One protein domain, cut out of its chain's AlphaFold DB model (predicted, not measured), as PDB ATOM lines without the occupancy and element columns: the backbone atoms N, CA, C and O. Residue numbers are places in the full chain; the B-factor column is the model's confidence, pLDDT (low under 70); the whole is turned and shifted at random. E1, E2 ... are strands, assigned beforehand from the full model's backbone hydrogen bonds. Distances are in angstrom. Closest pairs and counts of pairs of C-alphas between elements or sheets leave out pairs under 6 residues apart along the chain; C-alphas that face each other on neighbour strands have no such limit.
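This is residues 310 to 407 of the 408 residues of an uncharacterized protein of Acidaminobacter sp (UniProt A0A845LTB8). Two twisted sheets, E1 E4 E3 and E2 E5 E6 E7, stand face to face as a splayed sandwich, with planes 34 degrees apart and strands at 18 degrees to each other. The loop between E3 and E4 reaches to Ala 348 at one end of the longest axis. The 98 printed residues hold seven strands, E1 to E7, and no named helix; both sheets are antiparallel, in the orders just named, and the class is all strand. The whole is only just compact, close to loose, with a radius of gyration of the C-alphas of 15.1 A, and elongated, spanning 49 by 31 by 20 A.

Start at E1, residues 310 to 316, antiparallel to E4, residues 355 to 363; N 312 and O 359 are 2.9 A apart. E4 forms a hairpin with E3, residues 334 to 343, with N 340 and O 358 2.9 A apart; E3 bends by 54 degrees at residue 337. In the other sheet, E2, residues 323 to 329, is antiparallel to E5, residues 367 to 376, with N 327 and O 372 at 2.8 A. E5, E6, residues 387 to 395, and E7, residues 401 to 406, form a meander, each strand the antiparallel neighbour of the one before; N 371 and O 391 are 2.8 A apart, as are N 392 and O 405. Between the sheets, the closest C-alphas of E1 and E2, Glu 316 and Ser 323, are 6.3 A apart; E1 and E6 are apart.

Find C-alpha 310 at (74.722, 58.545, 97.403), where E1 begins. E3 runs 26.7 A, E4 26.5 A, E5 28.7 A and E6 26.1 A. E7 ends at C-alpha 406, (68.409, 66.877, 104.500).

The farthest C-alphas, Ala 348 and Glu 397, are 49.5 A apart. The printed part has no cut; the link E3 to E4 is long. Low pLDDT marks residues 345 to 353 and 401 to 407, among others.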
ATOM      1  N   LEU A 310      75.645  57.435  97.191       85.56
ATOM      2  CA  LEU A 310      74.722  58.545  97.403       85.56
ATOM      3  C   LEU A 310      74.842  59.517  96.232       85.56
ATOM      4  O   LEU A 310      75.887  60.142  96.071       85.56
ATOM      5  N   THR A 311      73.768  59.707  95.471       85.12
ATOM      6  CA  THR A 311      73.693  60.752  94.441       85.12
ATOM      7  C   THR A 311      72.831  61.919  94.924       85.12
ATOM      8  O   THR A 311      71.713  61.719  95.393       85.12
ATOM      9  N   LEU A 312      73.346  63.147  94.815       84.81
ATOM     10  CA  LEU A 312      72.640  64.385  95.160       84.81
ATOM     11  C   LEU A 312      72.748  65.393  94.020       84.81
ATOM     12  O   LEU A 312      73.846  65.664  93.543       84.81
ATOM     13  N   THR A 313      71.617  65.986  93.639       85.69
ATOM     14  CA  THR A 313      71.526  66.992  92.573       85.69
ATOM     15  C   THR A 313      71.030  68.317  93.137       85.69
ATOM     16  O   THR A 313      69.986  68.360  93.791       85.69
ATOM     17  N   LEU A 314      71.768  69.400  92.887       86.12
ATOM     18  CA  LEU A 314      71.439  70.765  93.305       86.12
ATOM     19  C   LEU A 314      71.429  71.688  92.079       86.12
ATOM     20  O   LEU A 314      72.257  71.538  91.180       86.12
ATOM     21  N   ASP A 315      70.526  72.667  92.045       89.69
ATOM     22  CA  ASP A 315      70.549  73.692  90.999       89.69
ATOM     23  C   ASP A 315      71.775  74.605  91.184       89.69
ATOM     24  O   ASP A 315      72.092  75.030  92.297       89.69
ATOM     25  N   GLU A 316      72.471  74.913  90.092       86.25
ATOM     26  CA  GLU A 316      73.691  75.723  90.080       86.25
ATOM     27  C   GLU A 316      73.670  76.676  88.874       86.25
ATOM     28  O   GLU A 316      73.227  76.309  87.783       86.25
ATOM     29  N   ASN A 317      74.155  77.912  89.026       87.56
ATOM     30  CA  ASN A 317      74.386  78.793  87.877       87.56
ATOM     31  C   ASN A 317      75.817  79.353  87.880       87.56
ATOM     32  O   ASN A 317      76.028  80.485  88.342       87.56
ATOM     33  N   PRO A 318      76.783  78.628  87.279       85.06
ATOM     34  CA  PRO A 318      78.190  79.028  87.254       85.06
ATOM     35  C   PRO A 318      78.425  80.399  86.607       85.06
ATOM     36  O   PRO A 318      79.385  81.092  86.936       85.06
ATOM     37  N   THR A 319      77.527  80.848  85.718       85.06
ATOM     38  CA  THR A 319      77.656  82.150  85.038       85.06
ATOM     39  C   THR A 319      77.457  83.351  85.972       85.06
ATOM     40  O   THR A 319      77.869  84.461  85.646       85.06
ATOM     41  N   THR A 320      76.896  83.129  87.167       86.12
ATOM     42  CA  THR A 320      76.796  84.137  88.242       86.12
ATOM     43  C   THR A 320      78.072  84.249  89.094       86.12
ATOM     44  O   THR A 320      78.174  85.127  89.961       86.12
ATOM     45  N   GLY A 321      79.041  83.357  88.859       87.69
ATOM     46  CA  GLY A 321      80.262  83.187  89.647       87.69
ATOM     47  C   GLY A 321      80.096  82.326  90.903       87.69
ATOM     48  O   GLY A 321      81.094  82.036  91.556       87.69
ATOM     49  N   TYR A 322      78.870  81.931  91.251       90.12
ATOM     50  CA  TYR A 322      78.594  81.036  92.373       90.12
ATOM     51  C   TYR A 322      78.664  79.568  91.940       90.12
ATOM     52  O   TYR A 322      78.212  79.210  90.852       90.12
ATOM     53  N   SER A 323      79.177  78.725  92.830       91.88
ATOM     54  CA  SER A 323      79.218  77.267  92.696       91.88
ATOM     55  C   SER A 323      79.004  76.620  94.061       91.88
ATOM     56  O   SER A 323      79.280  77.233  95.098       91.88
ATOM     57  N   TRP A 324      78.549  75.374  94.086       93.94
ATOM     58  CA  TRP A 324      78.512  74.604  95.323       93.94
ATOM     59  C   TRP A 324      79.892  74.019  95.650       93.94
ATOM     60  O   TRP A 324      80.548  73.434  94.792       93.94
ATOM     61  N   ALA A 325      80.308  74.110  96.911       93.12
ATOM     62  CA  ALA A 325      81.378  73.276  97.464       93.12
ATOM     63  C   ALA A 325      80.843  72.465  98.646       93.12
ATOM     64  O   ALA A 325      79.955  72.929  99.367       93.12
ATOM     65  N   TYR A 326      81.386  71.266  98.865       93.06
ATOM     66  CA  TYR A 326      80.940  70.362  99.926       93.06
ATOM     67  C   TYR A 326      82.026  70.091 100.977       93.06
ATOM     68  O   TYR A 326      83.220  70.202 100.715       93.06
ATOM     69  N   THR A 327      81.600  69.693 102.177       88.56
ATOM     70  CA  THR A 327      82.460  69.184 103.257       88.56
ATOM     71  C   THR A 327      81.806  67.970 103.914       88.56
ATOM     72  O   THR A 327      80.612  68.022 104.221       88.56
ATOM     73  N   LEU A 328      82.582  66.916 104.175       82.56
ATOM     74  CA  LEU A 328      82.160  65.705 104.889       82.56
ATOM     75  C   LEU A 328      82.708  65.729 106.324       82.56
ATOM     76  O   LEU A 328      83.875  66.045 106.523       82.56
ATOM     77  N   ALA A 329      81.881  65.408 107.322       77.19
ATOM     78  CA  ALA A 329      82.303  65.352 108.724       77.19
ATOM     79  C   ALA A 329      81.573  64.239 109.510       77.19
ATOM     80  O   ALA A 329      80.346  64.300 109.617       77.19
ATOM     81  N   PRO A 330      82.280  63.256 110.104       67.81
ATOM     82  CA  PRO A 330      83.712  62.999 109.952       67.81
ATOM     83  C   PRO A 330      84.067  62.555 108.523       67.81
ATOM     84  O   PRO A 330      83.223  62.067 107.772       67.81
ATOM     85  N   GLU A 331      85.329  62.735 108.149       79.50
ATOM     86  CA  GLU A 331      85.870  62.221 106.890       79.50
ATOM     87  C   GLU A 331      86.000  60.687 106.918       79.50
ATOM     88  O   GLU A 331      86.005  60.063 107.981       79.50
ATOM     89  N   GLY A 332      86.120  60.066 105.742       80.69
ATOM     90  CA  GLY A 332      86.430  58.638 105.605       80.69
ATOM     91  C   GLY A 332      85.236  57.678 105.615       80.69
ATOM     92  O   GLY A 332      85.444  56.508 105.325       80.69
ATOM     93  N   ILE A 333      84.008  58.142 105.884       82.56
ATOM     94  CA  ILE A 333      82.766  57.337 105.787       82.56
ATOM     95  C   ILE A 333      82.231  57.316 104.349       82.56
ATOM     96  O   ILE A 333      81.916  56.259 103.803       82.56
ATOM     97  N   LEU A 334      82.183  58.492 103.721       88.88
ATOM     98  CA  LEU A 334      81.933  58.671 102.293       88.88
ATOM     99  C   LEU A 334      83.173  59.278 101.631       88.88
ATOM    100  O   LEU A 334      83.952  59.980 102.279       88.88
ATOM    101  N   ALA A 335      83.298  59.084 100.323       92.50
ATOM    102  CA  ALA A 335      84.156  59.895  99.465       92.50
ATOM    103  C   ALA A 335      83.399  60.286  98.199       92.50
ATOM    104  O   ALA A 335      82.565  59.518  97.721       92.50
ATOM    105  N   LEU A 336      83.706  61.454  97.629       95.06
ATOM    106  CA  LEU A 336      83.246  61.775  96.281       95.06
ATOM    107  C   LEU A 336      83.815  60.736  95.307       95.06
ATOM    108  O   LEU A 336      85.002  60.404  95.354       95.06
ATOM    109  N   ASP A 337      82.951  60.205  94.452       91.94
ATOM    110  CA  ASP A 337      83.338  59.340  93.350       91.94
ATOM    111  C   ASP A 337      83.480  60.151  92.059       91.94
ATOM    112  O   ASP A 337      84.541  60.135  91.436       91.94
ATOM    113  N   HIS A 338      82.446  60.922  91.714       91.88
ATOM    114  CA  HIS A 338      82.442  61.860  90.593       91.88
ATOM    115  C   HIS A 338      81.354  62.928  90.765       91.88
ATOM    116  O   HIS A 338      80.376  62.721  91.489       91.88
ATOM    117  N   ASP A 339      81.488  64.042  90.053       94.12
ATOM    118  CA  ASP A 339      80.459  65.067  89.901       94.12
ATOM    119  C   ASP A 339      80.327  65.560  88.452       94.12
ATOM    120  O   ASP A 339      81.211  65.367  87.614       94.12
ATOM    121  N   ALA A 340      79.157  66.111  88.123       91.56
ATOM    122  CA  ALA A 340      78.829  66.585  86.783       91.56
ATOM    123  C   ALA A 340      77.799  67.723  86.811       91.56
ATOM    124  O   ALA A 340      76.714  67.579  87.378       91.56
ATOM    125  N   PHE A 341      78.104  68.822  86.119       89.81
ATOM    126  CA  PHE A 341      77.164  69.909  85.848       89.81
ATOM    127  C   PHE A 341      76.535  69.776  84.453       89.81
ATOM    128  O   PHE A 341      77.238  69.613  83.453       89.81
ATOM    129  N   VAL A 342      75.209  69.902  84.378       86.06
ATOM    130  CA  VAL A 342      74.417  69.893  83.142       86.06
ATOM    131  C   VAL A 342      73.637  71.202  83.039       86.06
ATOM    132  O   VAL A 342      72.784  71.491  83.877       86.06
ATOM    133  N   SER A 343      73.897  71.994  81.998       82.25
ATOM    134  CA  SER A 343      73.156  73.231  81.728       82.25
ATOM    135  C   SER A 343      71.704  72.958  81.321       82.25
ATOM    136  O   SER A 343      71.406  72.006  80.595       82.25
ATOM    137  N   GLY A 344      70.783  73.822  81.753       73.06
ATOM    138  CA  GLY A 344      69.370  73.720  81.398       73.06
ATOM    139  C   GLY A 344      69.138  73.926  79.898       73.06
ATOM    140  O   GLY A 344      69.451  74.984  79.347       73.06
ATOM    141  N   GLN A 345      68.539  72.930  79.239       58.44
ATOM    142  CA  GLN A 345      68.132  72.986  77.831       58.44
ATOM    143  C   GLN A 345      66.958  73.965  77.648       58.44
ATOM    144  O   GLN A 345      65.790  73.579  77.669       58.44
ATOM    145  N   THR A 346      67.260  75.248  77.455       53.97
ATOM    146  CA  THR A 346      66.278  76.224  76.969       53.97
ATOM    147  C   THR A 346      66.175  76.139  75.445       53.97
ATOM    148  O   THR A 346      67.176  76.068  74.737       53.97
ATOM    149  N   SER A 347      64.948  76.149  74.913       53.50
ATOM    150  CA  SER A 347      64.674  76.075  73.465       53.50
ATOM    151  C   SER A 347      65.088  77.332  72.684       53.50
ATOM    152  O   SER A 347      65.063  77.340  71.454       53.50
ATOM    153  N   ALA A 348      65.490  78.384  73.396       52.53
ATOM    154  CA  ALA A 348      66.203  79.537  72.872       52.53
ATOM    155  C   ALA A 348      67.621  79.548  73.456       52.53
ATOM    156  O   ALA A 348      67.820  79.183  74.610       52.53
ATOM    157  N   ASN A 349      68.594  80.007  72.668       52.66
ATOM    158  CA  ASN A 349      70.020  79.995  73.002       52.66
ATOM    159  C   ASN A 349      70.364  81.091  74.045       52.66
ATOM    160  O   ASN A 349      70.993  82.102  73.724       52.66
ATOM    161  N   VAL A 350      69.867  80.947  75.280       59.66
ATOM    162  CA  VAL A 350      69.990  81.950  76.350       59.66
ATOM    163  C   VAL A 350      71.346  81.825  77.044       59.66
ATOM    164  O   VAL A 350      71.574  80.946  77.876       59.66
ATOM    165  N   VAL A 351      72.251  82.751  76.730       61.91
ATOM    166  CA  VAL A 351      73.520  82.917  77.453       61.91
ATOM    167  C   VAL A 351      73.225  83.281  78.913       61.91
ATOM    168  O   VAL A 351      72.493  84.234  79.170       61.91
ATOM    169  N   GLY A 352      73.799  82.540  79.865       66.25
ATOM    170  CA  GLY A 352      73.592  82.762  81.305       66.25
ATOM    171  C   GLY A 352      72.561  81.845  81.978       66.25
ATOM    172  O   GLY A 352      72.286  82.011  83.168       66.25
ATOM    173  N   ALA A 353      71.979  80.887  81.248       69.88
ATOM    174  CA  ALA A 353      71.090  79.885  81.831       69.88
ATOM    175  C   ALA A 353      71.818  79.033  82.891       69.88
ATOM    176  O   ALA A 353      72.938  78.568  82.671       69.88
ATOM    177  N   GLY A 354      71.157  78.821  84.033       81.94
ATOM    178  CA  GLY A 354      71.604  77.871  85.050       81.94
ATOM    179  C   GLY A 354      71.418  76.418  84.611       81.94
ATOM    180  O   GLY A 354      70.994  76.121  83.491       81.94
ATOM    181  N   GLY A 355      71.725  75.500  85.513       87.12
ATOM    182  CA  GLY A 355      71.609  74.068  85.298       87.12
ATOM    183  C   GLY A 355      71.579  73.313  86.616       87.12
ATOM    184  O   GLY A 355      71.286  73.888  87.662       87.12
ATOM    185  N   GLN A 356      71.907  72.030  86.557       88.19
ATOM    186  CA  GLN A 356      71.959  71.154  87.718       88.19
ATOM    187  C   GLN A 356      73.336  70.526  87.849       88.19
ATOM    188  O   GLN A 356      73.892  70.019  86.876       88.19
ATOM    189  N   HIS A 357      73.873  70.562  89.061       91.81
ATOM    190  CA  HIS A 357      75.108  69.900  89.433       91.81
ATOM    191  C   HIS A 357      74.755  68.659  90.256       91.81
ATOM    192  O   HIS A 357      74.014  68.748  91.236       91.81
ATOM    193  N   THR A 358      75.243  67.500  89.829       88.06
ATOM    194  CA  THR A 358      75.032  66.210  90.486       88.06
ATOM    195  C   THR A 358      76.355  65.672  91.015       88.06
ATOM    196  O   THR A 358      77.295  65.519  90.240       88.06
ATOM    197  N   TRP A 359      76.408  65.334  92.303       94.88
ATOM    198  CA  TRP A 359      77.529  64.642  92.946       94.88
ATOM    199  C   TRP A 359      77.130  63.212  93.278       94.88
ATOM    200  O   TRP A 359      76.063  62.989  93.849       94.88
ATOM    201  N   THR A 360      78.019  62.264  93.000       89.44
ATOM    202  CA  THR A 360      77.906  60.871  93.432       89.44
ATOM    203  C   THR A 360      79.016  60.573  94.432       89.44
ATOM    204  O   THR A 360      80.200  60.674  94.113       89.44
ATOM    205  N   PHE A 361      78.642  60.185  95.646       92.88
ATOM    206  CA  PHE A 361      79.544  59.752  96.708       92.88
ATOM    207  C   PHE A 361      79.490  58.234  96.835       92.88
ATOM    208  O   PHE A 361      78.407  57.661  96.832       92.88
ATOM    209  N   LYS A 362      80.634  57.580  97.008       91.06
ATOM    210  CA  LYS A 362      80.710  56.158  97.365       91.06
ATOM    211  C   LYS A 362      80.813  55.977  98.871       91.06
ATOM    212  O   LYS A 362      81.452  56.783  99.557       91.06
ATOM    213  N   VAL A 363      80.228  54.891  99.362       88.81
ATOM    214  CA  VAL A 363      80.450  54.398 100.722       88.81
ATOM    215  C   VAL A 363      81.865  53.825 100.852       88.81
ATOM    216  O   VAL A 363      82.340  53.114  99.967       88.81
ATOM    217  N   LEU A 364      82.541  54.145 101.959       84.00
ATOM    218  CA  LEU A 364      83.849  53.590 102.327       84.00
ATOM    219  C   LEU A 364      83.777  52.677 103.559       84.00
ATOM    220  O   LEU A 364      84.460  51.659 103.608       84.00
ATOM    221  N   THR A 365      82.975  53.049 104.559       81.31
ATOM    222  CA  THR A 365      82.761  52.285 105.797       81.31
ATOM    223  C   THR A 365      81.415  52.658 106.415       81.31
ATOM    224  O   THR A 365      80.878  53.729 106.131       81.31
ATOM    225  N   MET A 366      80.905  51.798 107.299       75.50
ATOM    226  CA  MET A 366      79.777  52.104 108.181       75.50
ATOM    227  C   MET A 366      79.991  53.390 108.994       75.50
ATOM    228  O   MET A 366      81.127  53.750 109.326       75.50
ATOM    229  N   GLY A 367      78.891  54.036 109.376       68.31
ATOM    230  CA  GLY A 367      78.887  55.185 110.274       68.31
ATOM    231  C   GLY A 367      78.028  56.352 109.793       68.31
ATOM    232  O   GLY A 367      77.390  56.321 108.744       68.31
ATOM    233  N   CYS A 368      78.030  57.416 110.595       71.56
ATOM    234  CA  CYS A 368      77.185  58.587 110.401       71.56
ATOM    235  C   CYS A 368      78.020  59.781 109.930       71.56
ATOM    236  O   CYS A 368      78.917  60.213 110.654       71.56
ATOM    237  N   VAL A 369      77.703  60.354 108.768       76.75
ATOM    238  CA  VAL A 369      78.397  61.525 108.217       76.75
ATOM    239  C   VAL A 369      77.449  62.693 107.965       76.75
ATOM    240  O   VAL A 369      76.318  62.539 107.504       76.75
ATOM    241  N   ARG A 370      77.933  63.897 108.267       73.00
ATOM    242  CA  ARG A 370      77.324  65.166 107.882       73.00
ATOM    243  C   ARG A 370      77.957  65.641 106.576       73.00
ATOM    244  O   ARG A 370      79.122  66.032 106.563       73.00
ATOM    245  N   LEU A 371      77.182  65.649 105.499       83.06
ATOM    246  CA  LEU A 371      77.557  66.199 104.197       83.06
ATOM    247  C   LEU A 371      76.974  67.612 104.068       83.06
ATOM    248  O   LEU A 371      75.764  67.784 103.984       83.06
ATOM    249  N   THR A 372      77.824  68.635 104.102       83.50
ATOM    250  CA  THR A 372      77.411  70.049 104.027       83.50
ATOM    251  C   THR A 372      77.819  70.651 102.695       83.50
ATOM    252  O   THR A 372      79.009  70.736 102.428       83.50
ATOM    253  N   PHE A 373      76.857  71.124 101.914       91.06
ATOM    254  CA  PHE A 373      77.046  71.937 100.719       91.06
ATOM    255  C   PHE A 373      76.881  73.425 101.046       91.06
ATOM    256  O   PHE A 373      75.951  73.811 101.756       91.06
ATOM    257  N   ARG A 374      77.752  74.274 100.502       91.12
ATOM    258  CA  ARG A 374      77.693  75.739 100.597       91.12
ATOM    259  C   ARG A 374      77.751  76.340  99.197       91.12
ATOM    260  O   ARG A 374      78.645  75.986  98.433       91.12
ATOM    261  N   TYR A 375      76.828  77.243  98.879       92.50
ATOM    262  CA  TYR A 375      76.761  77.949  97.601       92.50
ATOM    263  C   TYR A 375      77.375  79.339  97.746       92.50
ATOM    264  O   TYR A 375      76.780  80.235  98.347       92.50
ATOM    265  N   TYR A 376      78.586  79.516  97.233       92.25
ATOM    266  CA  TYR A 376      79.339  80.766  97.327       92.25
ATOM    267  C   TYR A 376      80.212  80.947  96.088       92.25
ATOM    268  O   TYR A 376      80.329  80.059  95.241       92.25
ATOM    269  N   ARG A 377      80.818  82.121  95.956       92.06
ATOM    270  CA  ARG A 377      81.854  82.351  94.950       92.06
ATOM    271  C   ARG A 377      83.176  81.788  95.467       92.06
ATOM    272  O   ARG A 377      83.567  82.190  96.556       92.06
ATOM    273  N   PRO A 378      83.916  80.948  94.720       88.62
ATOM    274  CA  PRO A 378      85.132  80.292  95.227       88.62
ATOM    275  C   PRO A 378      86.245  81.212  95.762       88.62
ATOM    276  O   PRO A 378      87.145  80.741  96.451       88.62
ATOM    277  N   TRP A 379      86.212  82.506  95.429       89.06
ATOM    278  CA  TRP A 379      87.141  83.541  95.908       89.06
ATOM    279  C   TRP A 379      86.624  84.342  97.119       89.06
ATOM    280  O   TRP A 379      87.317  85.238  97.602       89.06
ATOM    281  N   GLU A 380      85.412  84.060  97.594       90.38
ATOM    282  CA  GLU A 380      84.834  84.585  98.833       90.38
ATOM    283  C   GLU A 380      84.962  83.530  99.953       90.38
ATOM    284  O   GLU A 380      85.238  82.354  99.698       90.38
ATOM    285  N   ALA A 381      84.819  83.942 101.214       83.62
ATOM    286  CA  ALA A 381      84.960  83.030 102.349       83.62
ATOM    287  C   ALA A 381      83.728  82.098 102.454       83.62
ATOM    288  O   ALA A 381      82.615  82.571 102.230       83.62
ATOM    289  N   PRO A 382      83.856  80.804 102.816       79.31
ATOM    290  CA  PRO A 382      82.712  79.881 102.870       79.31
ATOM    291  C   PRO A 382      81.572  80.328 103.802       79.31
ATOM    292  O   PRO A 382      80.432  79.891 103.651       79.31
ATOM    293  N   GLU A 383      81.859  81.201 104.766       83.44
ATOM    294  CA  GLU A 383      80.895  81.820 105.677       83.44
ATOM    295  C   GLU A 383      79.971  82.840 104.983       83.44
ATOM    296  O   GLU A 383      78.915  83.157 105.526       83.44
ATOM    297  N   THR A 384      80.318  83.334 103.786       85.31
ATOM    298  CA  THR A 384      79.474  84.243 102.982       85.31
ATOM    299  C   THR A 384      78.514  83.503 102.047       85.31
ATOM    300  O   THR A 384      77.942  84.115 101.144       85.31
ATOM    301  N   ALA A 385      78.333  82.192 102.233       87.25
ATOM    302  CA  ALA A 385      77.490  81.374 101.372       87.25
ATOM    303  C   ALA A 385      76.032  81.854 101.324       87.25
ATOM    304  O   ALA A 385      75.349  81.950 102.342       87.25
ATOM    305  N   ALA A 386      75.558  82.103 100.102       84.88
ATOM    306  CA  ALA A 386      74.199  82.543  99.810       84.88
ATOM    307  C   ALA A 386      73.162  81.443 100.089       84.88
ATOM    308  O   ALA A 386      72.021  81.739 100.432       84.88
ATOM    309  N   GLU A 387      73.565  80.175  99.980       84.75
ATOM    310  CA  GLU A 387      72.770  79.027 100.408       84.75
ATOM    311  C   GLU A 387      73.670  77.998 101.114       84.75
ATOM    312  O   GLU A 387      74.854  77.858 100.808       84.75
ATOM    313  N   THR A 388      73.126  77.266 102.084       80.06
ATOM    314  CA  THR A 388      73.798  76.124 102.717       80.06
ATOM    315  C   THR A 388      72.795  74.992 102.852       80.06
ATOM    316  O   THR A 388      71.748  75.181 103.465       80.06
ATOM    317  N   ARG A 389      73.134  73.818 102.313       77.94
ATOM    318  CA  ARG A 389      72.365  72.579 102.471       77.94
ATOM    319  C   ARG A 389      73.184  71.598 103.289       77.94
ATOM    320  O   ARG A 389      74.380  71.455 103.058       77.94
ATOM    321  N   VAL A 390      72.578  70.912 104.244       73.50
ATOM    322  CA  VAL A 390      73.267  69.900 105.053       73.50
ATOM    323  C   VAL A 390      72.471  68.614 104.998       73.50
ATOM    324  O   VAL A 390      71.254  68.639 105.125       73.50
ATOM    325  N   TYR A 391      73.158  67.488 104.858       73.19
ATOM    326  CA  TYR A 391      72.592  66.151 104.864       73.19
ATOM    327  C   TYR A 391      73.216  65.341 106.006       73.19
ATOM    328  O   TYR A 391      74.434  65.357 106.188       73.19
ATOM    329  N   ALA A 392      72.388  64.645 106.777       64.62
ATOM    330  CA  ALA A 392      72.806  63.534 107.619       64.62
ATOM    331  C   ALA A 392      72.686  62.253 106.793       64.62
ATOM    332  O   ALA A 392      71.633  61.987 106.213       64.62
ATOM    333  N   VAL A 393      73.761  61.478 106.740       74.19
ATOM    334  CA  VAL A 393      73.818  60.200 106.036       74.19
ATOM    335  C   VAL A 393      74.263  59.139 107.029       74.19
ATOM    336  O   VAL A 393      75.242  59.343 107.746       74.19
ATOM    337  N   ASN A 394      73.542  58.026 107.082       69.25
ATOM    338  CA  ASN A 394      73.877  56.869 107.899       69.25
ATOM    339  C   ASN A 394      74.166  55.676 106.984       69.25
ATOM    340  O   ASN A 394      73.355  55.351 106.117       69.25
ATOM    341  N   VAL A 395      75.319  55.050 107.193       74.88
ATOM    342  CA  VAL A 395      75.766  53.841 106.504       74.88
ATOM    343  C   VAL A 395      75.740  52.679 107.495       74.88
ATOM    344  O   VAL A 395      76.357  52.774 108.563       74.88
ATOM    345  N   GLY A 396      75.063  51.596 107.120       63.97
ATOM    346  CA  GLY A 396      74.939  50.373 107.909       63.97
ATOM    347  C   GLY A 396      76.207  49.527 107.950       63.97
ATOM    348  O   GLY A 396      77.183  49.780 107.241       63.97
ATOM    349  N   GLU A 397      76.200  48.497 108.800       66.38
ATOM    350  CA  GLU A 397      77.326  47.553 108.953       66.38
ATOM    351  C   GLU A 397      77.573  46.707 107.691       66.38
ATOM    352  O   GLU A 397      78.684  46.230 107.464       66.38
ATOM    353  N   ASP A 398      76.552  46.571 106.847       65.62
ATOM    354  CA  ASP A 398      76.587  45.951 105.520       65.62
ATOM    355  C   ASP A 398      77.188  46.855 104.423       65.62
ATOM    356  O   ASP A 398      77.388  46.406 103.293       65.62
ATOM    357  N   GLY A 399      77.510  48.113 104.744       69.88
ATOM    358  CA  GLY A 399      78.015  49.104 103.792       69.88
ATOM    359  C   GLY A 399      76.933  49.729 102.905       69.88
ATOM    360  O   GLY A 399      77.269  50.363 101.903       69.88
ATOM    361  N   LEU A 400      75.653  49.563 103.248       73.75
ATOM    362  CA  LEU A 400      74.524  50.144 102.524       73.75
ATOM    363  C   LEU A 400      74.089  51.472 103.159       73.75
ATOM    364  O   LEU A 400      74.292  51.727 104.349       73.75
ATOM    365  N   LEU A 401      73.481  52.350 102.361       67.94
ATOM    366  CA  LEU A 401      72.889  53.597 102.849       67.94
ATOM    367  C   LEU A 401      71.565  53.321 103.581       67.94
ATOM    368  O   LEU A 401      70.511  53.228 102.960       67.94
ATOM    369  N   GLU A 402      71.614  53.246 104.912       61.59
ATOM    370  CA  GLU A 402      70.433  53.062 105.771       61.59
ATOM    371  C   GLU A 402      69.515  54.292 105.777       61.59
ATOM    372  O   GLU A 402      68.299  54.166 105.899       61.59
ATOM    373  N   SER A 403      70.077  55.503 105.692       60.38
ATOM    374  CA  SER A 403      69.282  56.722 105.492       60.38
ATOM    375  C   SER A 403      70.109  57.892 104.969       60.38
ATOM    376  O   SER A 403      71.283  58.063 105.300       60.38
ATOM    377  N   VAL A 404      69.454  58.743 104.181       64.69
ATOM    378  CA  VAL A 404      69.971  60.017 103.678       64.69
ATOM    379  C   VAL A 404      68.895  61.059 103.942       64.69
ATOM    380  O   VAL A 404      67.779  60.937 103.443       64.69
ATOM    381  N   ARG A 405      69.205  62.093 104.725       60.28
ATOM    382  CA  ARG A 405      68.222  63.112 105.100       60.28
ATOM    383  C   ARG A 405      68.804  64.512 105.049       60.28
ATOM    384  O   ARG A 405      69.826  64.774 105.671       60.28
ATOM    385  N   ARG A 406      68.106  65.445 104.397       65.88
ATOM    386  CA  ARG A 406      68.409  66.877 104.500       65.88
ATOM    387  C   ARG A 406      68.059  67.394 105.905       65.88
ATOM    388  O   ARG A 406      66.952  67.189 106.391       65.88
ATOM    389  N   ILE A 407      69.022  68.041 106.554       50.75
ATOM    390  CA  ILE A 407      68.948  68.601 107.913       50.75
ATOM    391  C   ILE A 407      69.152  70.131 107.949       50.75
ATOM    392  O   ILE A 407      68.966  70.744 108.997       50.75
TER     393      ILE A 407